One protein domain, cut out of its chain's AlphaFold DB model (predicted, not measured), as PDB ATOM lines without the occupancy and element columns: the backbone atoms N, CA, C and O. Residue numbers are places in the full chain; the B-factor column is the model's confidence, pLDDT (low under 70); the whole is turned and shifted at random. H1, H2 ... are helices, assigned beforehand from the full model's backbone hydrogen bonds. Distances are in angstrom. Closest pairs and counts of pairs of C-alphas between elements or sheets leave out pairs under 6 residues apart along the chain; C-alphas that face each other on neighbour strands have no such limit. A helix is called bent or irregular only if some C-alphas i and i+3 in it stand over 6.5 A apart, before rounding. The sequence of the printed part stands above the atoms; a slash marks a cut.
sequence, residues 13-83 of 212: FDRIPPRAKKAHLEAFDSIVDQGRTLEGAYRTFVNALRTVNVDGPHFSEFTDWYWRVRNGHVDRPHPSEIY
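AT A GLANCE: This is residues 13 to 83 of the 212 residues of an uncharacterized protein of Brucella anthropi (UniProt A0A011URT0). What is the shape? H1 and H2 lie side by side as a helical hairpin, and H3 crosses the end of it where the link from H1 to H2 lies. After H3 the printed part runs back to the short H4, which packs on H1 near its first residues, away from H2. What is printed, and how large is it? The printed part has 71 residues with four named helices, H1 to H4 in order, and no named strand; the class is all helix. It is compact and rounded, with a radius of gyration of the C-alphas of 11.1 A and spans of 27 by 24 by 21 A.

HOW THE PARTS SIT: What comes first? H1, residues 18 to 32, is the hub, touching three helices. With H2, residues 38 to 51, it forms a hairpin at a shallow tilt of 22 degrees, opposite ways; their closest C-alphas, those of Ala 23 and Ala 48, are 5.8 A apart. How does the third helix stand? H3, residues 59 to 70, touches H1 with residues 66 to 70 alone, at a steep tilt of 56 degrees, the same way; the closest C-alphas are those of Val 32 and Arg 70, 6.5 A apart. It touches residues 38 to 42 of H2 alone, at a steep tilt of 66 degrees, opposite ways; the closest C-alphas are those of Leu 38 and Tyr 66, 6.9 A apart. The helix packing is mostly crossed, but only just, with 1 of 3 pairs at a shallow tilt. And the last? H4, residues 79 to 83, touches H1, the closest C-alphas being those of Lys 21 and Ile 82, 5.7 A apart; it is apart from H2 and H3. What of the backbones? Every O i to N i+4 pair is within hydrogen-bond range in H2 and H3, 9 of 11 in H1 and 0 of 1 in H4, where 2 of 2 O i to N i+3 pairs are.

IN THESE COORDINATES: Where does the first helix begin? C-alpha 18 of H1 is at (-13.349, -53.860, 24.472), and H1 is 21.7 A long. H1 is irregular, but only just: C-alphas 19 and 22 are 7.0 A apart. How long are the others? H2 is 20.2 A, H3 16.2 A and H4 7.7 A, ending with C-alpha 83 at (-19.072, -51.514, 18.240).

THE WHOLE: What lies farthest apart? The C-alphas of Asn 53 and Asn 71, 29.6 A. Is there a cut? The printed part has no cut; the link H1 to H2 is tight, the other two short. Where is confidence low? Residues 79 to 83 are under 70; the mean pLDDT of the printed part is 82.8.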
ATOM      1  N   PHE A  13      -1.727 -51.833  25.730       84.00
ATOM      2  CA  PHE A  13      -1.970 -51.405  24.344       84.00
ATOM      3  C   PHE A  13      -1.906 -52.539  23.314       84.00
ATOM      4  O   PHE A  13      -2.473 -52.399  22.233       84.00
ATOM      5  N   ASP A  14      -1.304 -53.678  23.662       80.50
ATOM      6  CA  ASP A  14      -1.317 -54.878  22.816       80.50
ATOM      7  C   ASP A  14      -2.639 -55.647  22.954       80.50
ATOM      8  O   ASP A  14      -3.037 -56.403  22.063       80.50
ATOM      9  N   ARG A  15      -3.350 -55.462  24.075       80.25
ATOM     10  CA  ARG A  15      -4.630 -56.122  24.345       80.25
ATOM     11  C   ARG A  15      -5.602 -55.192  25.055       80.25
ATOM     12  O   ARG A  15      -5.950 -55.387  26.218       80.25
ATOM     13  N   ILE A  16      -6.097 -54.220  24.302       82.38
ATOM     14  CA  ILE A  16      -7.038 -53.229  24.815       82.38
ATOM     15  C   ILE A  16      -8.390 -53.904  25.078       82.38
ATOM     16  O   ILE A  16      -8.998 -54.439  24.141       82.38
ATOM     17  N   PRO A  17      -8.895 -53.882  26.327       81.75
ATOM     18  CA  PRO A  17     -10.207 -54.422  26.634       81.75
ATOM     19  C   PRO A  17     -11.285 -53.737  25.786       81.75
ATOM     20  O   PRO A  17     -11.232 -52.517  25.616       81.75
ATOM     21  N   PRO A  18     -12.312 -54.459  25.309       79.19
ATOM     22  CA  PRO A  18     -13.349 -53.860  24.472       79.19
ATOM     23  C   PRO A  18     -14.031 -52.644  25.132       79.19
ATOM     24  O   PRO A  18     -14.243 -51.620  24.491       79.19
ATOM     25  N   ARG A  19     -14.242 -52.698  26.455       77.75
ATOM     26  CA  ARG A  19     -14.786 -51.593  27.273       77.75
ATOM     27  C   ARG A  19     -13.883 -50.354  27.331       77.75
ATOM     28  O   ARG A  19     -14.368 -49.252  27.556       77.75
ATOM     29  N   ALA A  20     -12.580 -50.530  27.123       84.44
ATOM     30  CA  ALA A  20     -11.584 -49.463  27.118       84.44
ATOM     31  C   ALA A  20     -11.349 -48.862  25.723       84.44
ATOM     32  O   ALA A  20     -10.685 -47.831  25.618       84.44
ATOM     33  N   LYS A  21     -11.897 -49.456  24.651       84.06
ATOM     34  CA  LYS A  21     -11.669 -48.990  23.273       84.06
ATOM     35  C   LYS A  21     -12.163 -47.564  23.025       84.06
ATOM     36  O   LYS A  21     -11.490 -46.819  22.323       84.06
ATOM     37  N   LYS A  22     -13.277 -47.162  23.650       82.06
ATOM     38  CA  LYS A  22     -13.770 -45.775  23.588       82.06
ATOM     39  C   LYS A  22     -12.765 -44.798  24.210       82.06
ATOM     40  O   LYS A  22     -12.348 -43.855  23.551       82.06
ATOM     41  N   ALA A  23     -12.308 -45.083  25.431       86.88
ATOM     42  CA  ALA A  23     -11.299 -44.268  26.107       86.88
ATOM     43  C   ALA A  23      -9.971 -44.224  25.329       86.88
ATOM     44  O   ALA A  23      -9.297 -43.199  25.321       86.88
ATOM     45  N   HIS A  24      -9.593 -45.323  24.668       88.38
ATOM     46  CA  HIS A  24      -8.389 -45.391  23.836       88.38
ATOM     47  C   HIS A  24      -8.489 -44.486  22.605       88.38
ATOM     48  O   HIS A  24      -7.550 -43.743  22.327       88.38
ATOM     49  N   LEU A  25      -9.630 -44.504  21.909       86.19
ATOM     50  CA  LEU A  25      -9.876 -43.644  20.752       86.19
ATOM     51  C   LEU A  25      -9.919 -42.162  21.152       86.19
ATOM     52  O   LEU A  25      -9.244 -41.345  20.538       86.19
ATOM     53  N   GLU A  26     -10.618 -41.822  22.239       86.06
ATOM     54  CA  GLU A  26     -10.650 -40.449  22.767       86.06
ATOM     55  C   GLU A  26      -9.258 -39.956  23.189       86.06
ATOM     56  O   GLU A  26      -8.903 -38.802  22.950       86.06
ATOM     57  N   ALA A  27      -8.441 -40.824  23.795       88.00
ATOM     58  CA  ALA A  27      -7.065 -40.488  24.137       88.00
ATOM     59  C   ALA A  27      -6.217 -40.250  22.882       88.00
ATOM     60  O   ALA A  27      -5.476 -39.269  22.850       88.00
ATOM     61  N   PHE A  28      -6.355 -41.093  21.854       87.88
ATOM     62  CA  PHE A  28      -5.660 -40.939  20.576       87.88
ATOM     63  C   PHE A  28      -6.009 -39.598  19.914       87.88
ATOM     64  O   PHE A  28      -5.114 -38.793  19.649       87.88
ATOM     65  N   ASP A  29      -7.302 -39.311  19.748       84.31
ATOM     66  CA  ASP A  29      -7.791 -38.068  19.140       84.31
ATOM     67  C   ASP A  29      -7.374 -36.843  19.985       84.31
ATOM     68  O   ASP A  29      -6.955 -35.817  19.458       84.31
ATOM     69  N   SER A  30      -7.345 -36.946  21.320       83.38
ATOM     70  CA  SER A  30      -6.856 -35.849  22.176       83.38
ATOM     71  C   SER A  30      -5.356 -35.542  22.017       83.38
ATOM     72  O   SER A  30      -4.914 -34.422  22.291       83.38
ATOM     73  N   ILE A  31      -4.556 -36.523  21.597       84.94
ATOM     74  CA  ILE A  31      -3.117 -36.351  21.365       84.94
ATOM     75  C   ILE A  31      -2.883 -35.757  19.975       84.94
ATOM     76  O   ILE A  31      -2.081 -34.831  19.848       84.94
ATOM     77  N   VAL A  32      -3.583 -36.273  18.961       80.31
ATOM     78  CA  VAL A  32      -3.415 -35.875  17.556       80.31
ATOM     79  C   VAL A  32      -4.119 -34.550  17.256       80.31
ATOM     80  O   VAL A  32      -3.479 -33.634  16.745       80.31
ATOM     81  N   ASP A  33      -5.388 -34.405  17.642       74.38
ATOM     82  CA  ASP A  33      -6.220 -33.255  17.266       74.38
ATOM     83  C   ASP A  33      -6.089 -32.092  18.258       74.38
ATOM     84  O   ASP A  33      -6.063 -30.926  17.867       74.38
ATOM     85  N   GLN A  34      -5.992 -32.387  19.561       71.88
ATOM     86  CA  GLN A  34      -5.943 -31.355  20.614       71.88
ATOM     87  C   GLN A  34      -4.519 -31.035  21.097       71.88
ATOM     88  O   GLN A  34      -4.343 -30.142  21.928       71.88
ATOM     89  N   GLY A  35      -3.501 -31.767  20.631       73.50
ATOM     90  CA  GLY A  35      -2.097 -31.526  20.979       73.50
ATOM     91  C   GLY A  35      -1.796 -31.574  22.484       73.50
ATOM     92  O   GLY A  35      -0.876 -30.891  22.949       73.50
ATOM     93  N   ARG A  36      -2.575 -32.340  23.265       78.25
ATOM     94  CA  ARG A  36      -2.460 -32.374  24.733       78.25
ATOM     95  C   ARG A  36      -1.074 -32.820  25.195       78.25
ATOM     96  O   ARG A  36      -0.419 -33.641  24.562       78.25
ATOM     97  N   THR A  37      -0.643 -32.305  26.348       86.94
ATOM     98  CA  THR A  37       0.607 -32.728  26.996       86.94
ATOM     99  C   THR A  37       0.499 -34.160  27.529       86.94
ATOM    100  O   THR A  37      -0.583 -34.595  27.924       86.94
ATOM    101  N   LEU A  38       1.629 -34.874  27.600       84.38
ATOM    102  CA  LEU A  38       1.715 -36.266  28.070       84.38
ATOM    103  C   LEU A  38       0.992 -36.491  29.409       84.38
ATOM    104  O   LEU A  38       0.163 -37.389  29.527       84.38
ATOM    105  N   GLU A  39       1.271 -35.655  30.414       85.81
ATOM    106  CA  GLU A  39       0.654 -35.784  31.739       85.81
ATOM    107  C   GLU A  39      -0.855 -35.515  31.715       85.81
ATOM    108  O   GLU A  39      -1.621 -36.190  32.407       85.81
ATOM    109  N   GLY A  40      -1.295 -34.543  30.910       84.44
ATOM    110  CA  GLY A  40      -2.710 -34.224  30.747       84.44
ATOM    111  C   GLY A  40      -3.472 -35.350  30.047       84.44
ATOM    112  O   GLY A  40      -4.553 -35.740  30.500       84.44
ATOM    113  N   ALA A  41      -2.890 -35.903  28.981       87.38
ATOM    114  CA  ALA A  41      -3.440 -37.038  28.247       87.38
ATOM    115  C   ALA A  41      -3.521 -38.285  29.142       87.38
ATOM    116  O   ALA A  41      -4.584 -38.894  29.239       87.38
ATOM    117  N   TYR A  42      -2.457 -38.596  29.891       90.56
ATOM    118  CA  TYR A  42      -2.428 -39.742  30.803       90.56
ATOM    119  C   TYR A  42      -3.492 -39.652  31.899       90.56
ATOM    120  O   TYR A  42      -4.251 -40.595  32.111       90.56
ATOM    121  N   ARG A  43      -3.600 -38.501  32.580       87.56
ATOM    122  CA  ARG A  43      -4.620 -38.305  33.625       87.56
ATOM    123  C   ARG A  43      -6.034 -38.454  33.075       87.56
ATOM    124  O   ARG A  43      -6.868 -39.087  33.714       87.56
ATOM    125  N   THR A  44      -6.296 -37.881  31.901       87.75
ATOM    126  CA  THR A  44      -7.611 -37.977  31.253       87.75
ATOM    127  C   THR A  44      -7.928 -39.429  30.903       87.75
ATOM    128  O   THR A  44      -9.001 -39.918  31.246       87.75
ATOM    129  N   PHE A  45      -6.964 -40.142  30.322       90.94
ATOM    130  CA  PHE A  45      -7.120 -41.537  29.935       90.94
ATOM    131  C   PHE A  45      -7.366 -42.463  31.132       90.94
ATOM    132  O   PHE A  45      -8.334 -43.214  31.139       90.94
ATOM    133  N   VAL A  46      -6.562 -42.366  32.194       90.50
ATOM    134  CA  VAL A  46      -6.740 -43.187  33.406       90.50
ATOM    135  C   VAL A  46      -8.073 -42.890  34.097       90.50
ATOM    136  O   VAL A  46      -8.726 -43.808  34.594       90.50
ATOM    137  N   ASN A  47      -8.514 -41.630  34.111       87.75
ATOM    138  CA  ASN A  47      -9.832 -41.280  34.638       87.75
ATOM    139  C   ASN A  47     -10.958 -41.908  33.803       87.75
ATOM    140  O   ASN A  47     -11.894 -42.452  34.383       87.75
ATOM    141  N   ALA A  48     -10.844 -41.891  32.471       84.94
ATOM    142  CA  ALA A  48     -11.800 -42.534  31.571       84.94
ATOM    143  C   ALA A  48     -11.801 -44.068  31.705       84.94
ATOM    144  O   ALA A  48     -12.851 -44.693  31.613       84.94
ATOM    145  N   LEU A  49     -10.656 -44.696  31.987       88.00
ATOM    146  CA  LEU A  49     -10.601 -46.135  32.275       88.00
ATOM    147  C   LEU A  49     -11.234 -46.482  33.626       88.00
ATOM    148  O   LEU A  49     -11.929 -47.492  33.754       88.00
ATOM    149  N   ARG A  50     -11.076 -45.607  34.624       87.75
ATOM    150  CA  ARG A  50     -11.694 -45.785  35.940       87.75
ATOM    151  C   ARG A  50     -13.220 -45.724  35.878       87.75
ATOM    152  O   ARG A  50     -13.870 -46.487  36.586       87.75
ATOM    153  N   THR A  51     -13.804 -44.863  35.038       83.31
ATOM    154  CA  THR A  51     -15.272 -44.785  34.889       83.31
ATOM    155  C   THR A  51     -15.871 -46.045  34.265       83.31
ATOM    156  O   THR A  51     -17.019 -46.369  34.557       83.31
ATOM    157  N   VAL A  52     -15.093 -46.793  33.473       82.25
ATOM    158  CA  VAL A  52     -15.494 -48.089  32.894       82.25
ATOM    159  C   VAL A  52     -14.980 -49.301  33.684       82.25
ATOM    160  O   VAL A  52     -15.120 -50.437  33.229       82.25
ATOM    161  N   ASN A  53     -14.422 -49.073  34.881       83.69
ATOM    162  CA  ASN A  53     -13.878 -50.092  35.782       83.69
ATOM    163  C   ASN A  53     -12.826 -51.006  35.117       83.69
ATOM    164  O   ASN A  53     -12.866 -52.228  35.261       83.69
ATOM    165  N   VAL A  54     -11.912 -50.402  34.352       85.06
ATOM    166  CA  VAL A  54     -10.765 -51.073  33.726       85.06
ATOM    167  C   VAL A  54      -9.474 -50.568  34.366       85.06
ATOM    168  O   VAL A  54      -9.272 -49.359  34.504       85.06
ATOM    169  N   ASP A  55      -8.582 -51.491  34.721       83.69
ATOM    170  CA  ASP A  55      -7.238 -51.156  35.191       83.69
ATOM    171  C   ASP A  55      -6.415 -50.553  34.046       83.69
ATOM    172  O   ASP A  55      -6.314 -51.132  32.964       83.69
ATOM    173  N   GLY A  56      -5.865 -49.359  34.269       84.44
ATOM    174  CA  GLY A  56      -5.128 -48.617  33.245       84.44
ATOM    175  C   GLY A  56      -3.688 -49.085  33.029       84.44
ATOM    176  O   GLY A  56      -3.137 -49.793  33.875       84.44
ATOM    177  N   PRO A  57      -3.053 -48.664  31.917       88.12
ATOM    178  CA  PRO A  57      -1.650 -48.965  31.664       88.12
ATOM    179  C   PRO A  57      -0.749 -48.318  32.711       88.12
ATOM    180  O   PRO A  57      -1.081 -47.288  33.310       88.12
ATOM    181  N   HIS A  58       0.451 -48.868  32.862       86.81
ATOM    182  CA  HIS A  58       1.489 -48.198  33.632       86.81
ATOM    183  C   HIS A  58       1.926 -46.900  32.927       86.81
ATOM    184  O   HIS A  58       1.924 -46.811  31.698       86.81
ATOM    185  N   PHE A  59       2.357 -45.890  33.688       86.25
ATOM    186  CA  PHE A  59       2.725 -44.582  33.128       86.25
ATOM    187  C   PHE A  59       3.828 -44.661  32.060       86.25
ATOM    188  O   PHE A  59       3.771 -43.963  31.049       86.25
ATOM    189  N   SER A  60       4.814 -45.538  32.260       86.62
ATOM    190  CA  SER A  60       5.888 -45.789  31.289       86.62
ATOM    191  C   SER A  60       5.354 -46.347  29.969       86.62
ATOM    192  O   SER A  60       5.747 -45.887  28.905       86.62
ATOM    193  N   GLU A  61       4.400 -47.274  30.039       87.62
ATOM    194  CA  GLU A  61       3.775 -47.879  28.864       87.62
ATOM    195  C   GLU A  61       2.933 -46.855  28.089       87.62
ATOM    196  O   GLU A  61       3.014 -46.765  26.864       87.62
ATOM    197  N   PHE A  62       2.178 -46.015  28.805       89.88
ATOM    198  CA  PHE A  62       1.439 -44.909  28.195       89.88
ATOM    199  C   PHE A  62       2.364 -43.879  27.550       89.88
ATOM    200  O   PHE A  62       2.037 -43.335  26.501       89.88
ATOM    201  N   THR A  63       3.516 -43.604  28.161       89.56
ATOM    202  CA  THR A  63       4.499 -42.660  27.616       89.56
ATOM    203  C   THR A  63       5.051 -43.153  26.285       89.56
ATOM    204  O   THR A  63       5.085 -42.390  25.319       89.56
ATOM    205  N   ASP A  64       5.414 -44.433  26.206       88.94
ATOM    206  CA  ASP A  64       5.892 -45.049  24.969       88.94
ATOM    207  C   ASP A  64       4.815 -45.017  23.877       88.94
ATOM    208  O   ASP A  64       5.094 -44.630  22.739       88.94
ATOM    209  N   TRP A  65       3.571 -45.357  24.222       90.31
ATOM    210  CA  TRP A  65       2.442 -45.268  23.297       90.31
ATOM    211  C   TRP A  65       2.176 -43.825  22.836       90.31
ATOM    212  O   TRP A  65       2.089 -43.581  21.635       90.31
ATOM    213  N   TYR A  66       2.143 -42.853  23.751       89.50
ATOM    214  CA  TYR A  66       1.917 -41.433  23.456       89.50
ATOM    215  C   TYR A  66       2.927 -40.894  22.435       89.50
ATOM    216  O   TYR A  66       2.550 -40.204  21.487       89.50
ATOM    217  N   TRP A  67       4.211 -41.229  22.589       87.06
ATOM    218  CA  TRP A  67       5.231 -40.797  21.635       87.06
ATOM    219  C   TRP A  67       5.112 -41.508  20.290       87.06
ATOM    220  O   TRP A  67       5.335 -40.877  19.259       87.06
ATOM    221  N   ARG A  68       4.706 -42.784  20.261       85.19
ATOM    222  CA  ARG A  68       4.420 -43.478  18.997       85.19
ATOM    223  C   ARG A  68       3.221 -42.860  18.272       85.19
ATOM    224  O   ARG A  68       3.325 -42.641  17.072       85.19
ATOM    225  N   VAL A  69       2.143 -42.516  18.980       86.19
ATOM    226  CA  VAL A  69       0.973 -41.811  18.417       86.19
ATOM    227  C   VAL A  69       1.383 -40.452  17.855       86.19
ATOM    228  O   VAL A  69       1.119 -40.153  16.695       86.19
ATOM    229  N   ARG A  70       2.109 -39.650  18.640       82.94
ATOM    230  CA  ARG A  70       2.550 -38.309  18.233       82.94
ATOM    231  C   ARG A  70       3.493 -38.316  17.028       82.94
ATOM    232  O   ARG A  70       3.502 -37.361  16.260       82.94
ATOM    233  N   ASN A  71       4.268 -39.385  16.862       84.25
ATOM    234  CA  ASN A  71       5.173 -39.575  15.730       84.25
ATOM    235  C   ASN A  71       4.519 -40.328  14.551       84.25
ATOM    236  O   ASN A  71       5.209 -40.641  13.584       84.25
ATOM    237  N   GLY A  72       3.217 -40.636  14.616       80.12
ATOM    238  CA  GLY A  72       2.487 -41.314  13.537       80.12
ATOM    239  C   GLY A  72       2.853 -42.791  13.349       80.12
ATOM    240  O   GLY A  72       2.661 -43.341  12.271       80.12
ATOM    241  N   HIS A  73       3.404 -43.442  14.375       81.69
ATOM    242  CA  HIS A  73       3.757 -44.869  14.368       81.69
ATOM    243  C   HIS A  73       2.625 -45.783  14.860       81.69
ATOM    244  O   HIS A  73       2.834 -46.986  15.014       81.69
ATOM    245  N   VAL A  74       1.456 -45.218  15.165       84.00
ATOM    246  CA  VAL A  74       0.256 -45.951  15.573       84.00
ATOM    247  C   VAL A  74      -0.872 -45.518  14.655       84.00
ATOM    248  O   VAL A  74      -1.170 -44.325  14.575       84.00
ATOM    249  N   ASP A  75      -1.493 -46.481  13.982       77.88
ATOM    250  CA  ASP A  75      -2.670 -46.219  13.163       77.88
ATOM    251  C   ASP A  75      -3.844 -45.802  14.049       77.88
ATOM    252  O   ASP A  75      -4.052 -46.346  15.139       77.88
ATOM    253  N   ARG A  76      -4.624 -44.828  13.571       79.56
ATOM    254  CA  ARG A  76      -5.821 -44.382  14.281       79.56
ATOM    255  C   ARG A  76      -6.792 -45.561  14.428       79.56
ATOM    256  O   ARG A  76      -7.185 -46.131  13.408       79.56
ATOM    257  N   PRO A  77      -7.227 -45.902  15.656       79.38
ATOM    258  CA  PRO A  77      -8.227 -46.942  15.859       79.38
ATOM    259  C   PRO A  77      -9.506 -46.597  15.093       79.38
ATOM    260  O   PRO A  77     -10.004 -45.473  15.185       79.38
ATOM    261  N   HIS A  78     -10.048 -47.544  14.326       72.00
ATOM    262  CA  HIS A  78     -11.248 -47.257  13.545       72.00
ATOM    263  C   HIS A  78     -12.464 -47.158  14.486       72.00
ATOM    264  O   HIS A  78     -12.639 -48.038  15.333       72.00
ATOM    265  N   PRO A  79     -13.361 -46.162  14.338       68.25
ATOM    266  CA  PRO A  79     -14.530 -46.018  15.210       68.25
ATOM    267  C   PRO A  79     -15.407 -47.276  15.279       68.25
ATOM    268  O   PRO A  79     -15.995 -47.561  16.319       68.25
ATOM    269  N   SER A  80     -15.437 -48.083  14.207       64.81
ATOM    270  CA  SER A  80     -16.157 -49.369  14.177       64.81
ATOM    271  C   SER A  80     -15.688 -50.361  15.253       64.81
ATOM    272  O   SER A  80     -16.447 -51.236  15.658       64.81
ATOM    273  N   GLU A  81     -14.453 -50.239  15.742       64.19
ATOM    274  CA  GLU A  81     -13.910 -51.118  16.778       64.19
ATOM    275  C   GLU A  81     -14.574 -50.941  18.144       64.19
ATOM    276  O   GLU A  81     -14.497 -51.848  18.975       64.19
ATOM    277  N   ILE A  82     -15.235 -49.803  18.367       63.53
ATOM    278  CA  ILE A  82     -16.031 -49.529  19.567       63.53
ATOM    279  C   ILE A  82     -17.304 -50.395  19.573       63.53
ATOM    280  O   ILE A  82     -17.804 -50.751  20.637       63.53
ATOM    281  N   TYR A  83     -17.798 -50.803  18.399       55.62
ATOM    282  CA  TYR A  83     -19.072 -51.514  18.240       55.62
ATOM    283  C   TYR A  83     -18.944 -53.037  18.352       55.62
ATOM    284  O   TYR A  83     -19.909 -53.703  18.706       55.62
TER     285      TYR A  83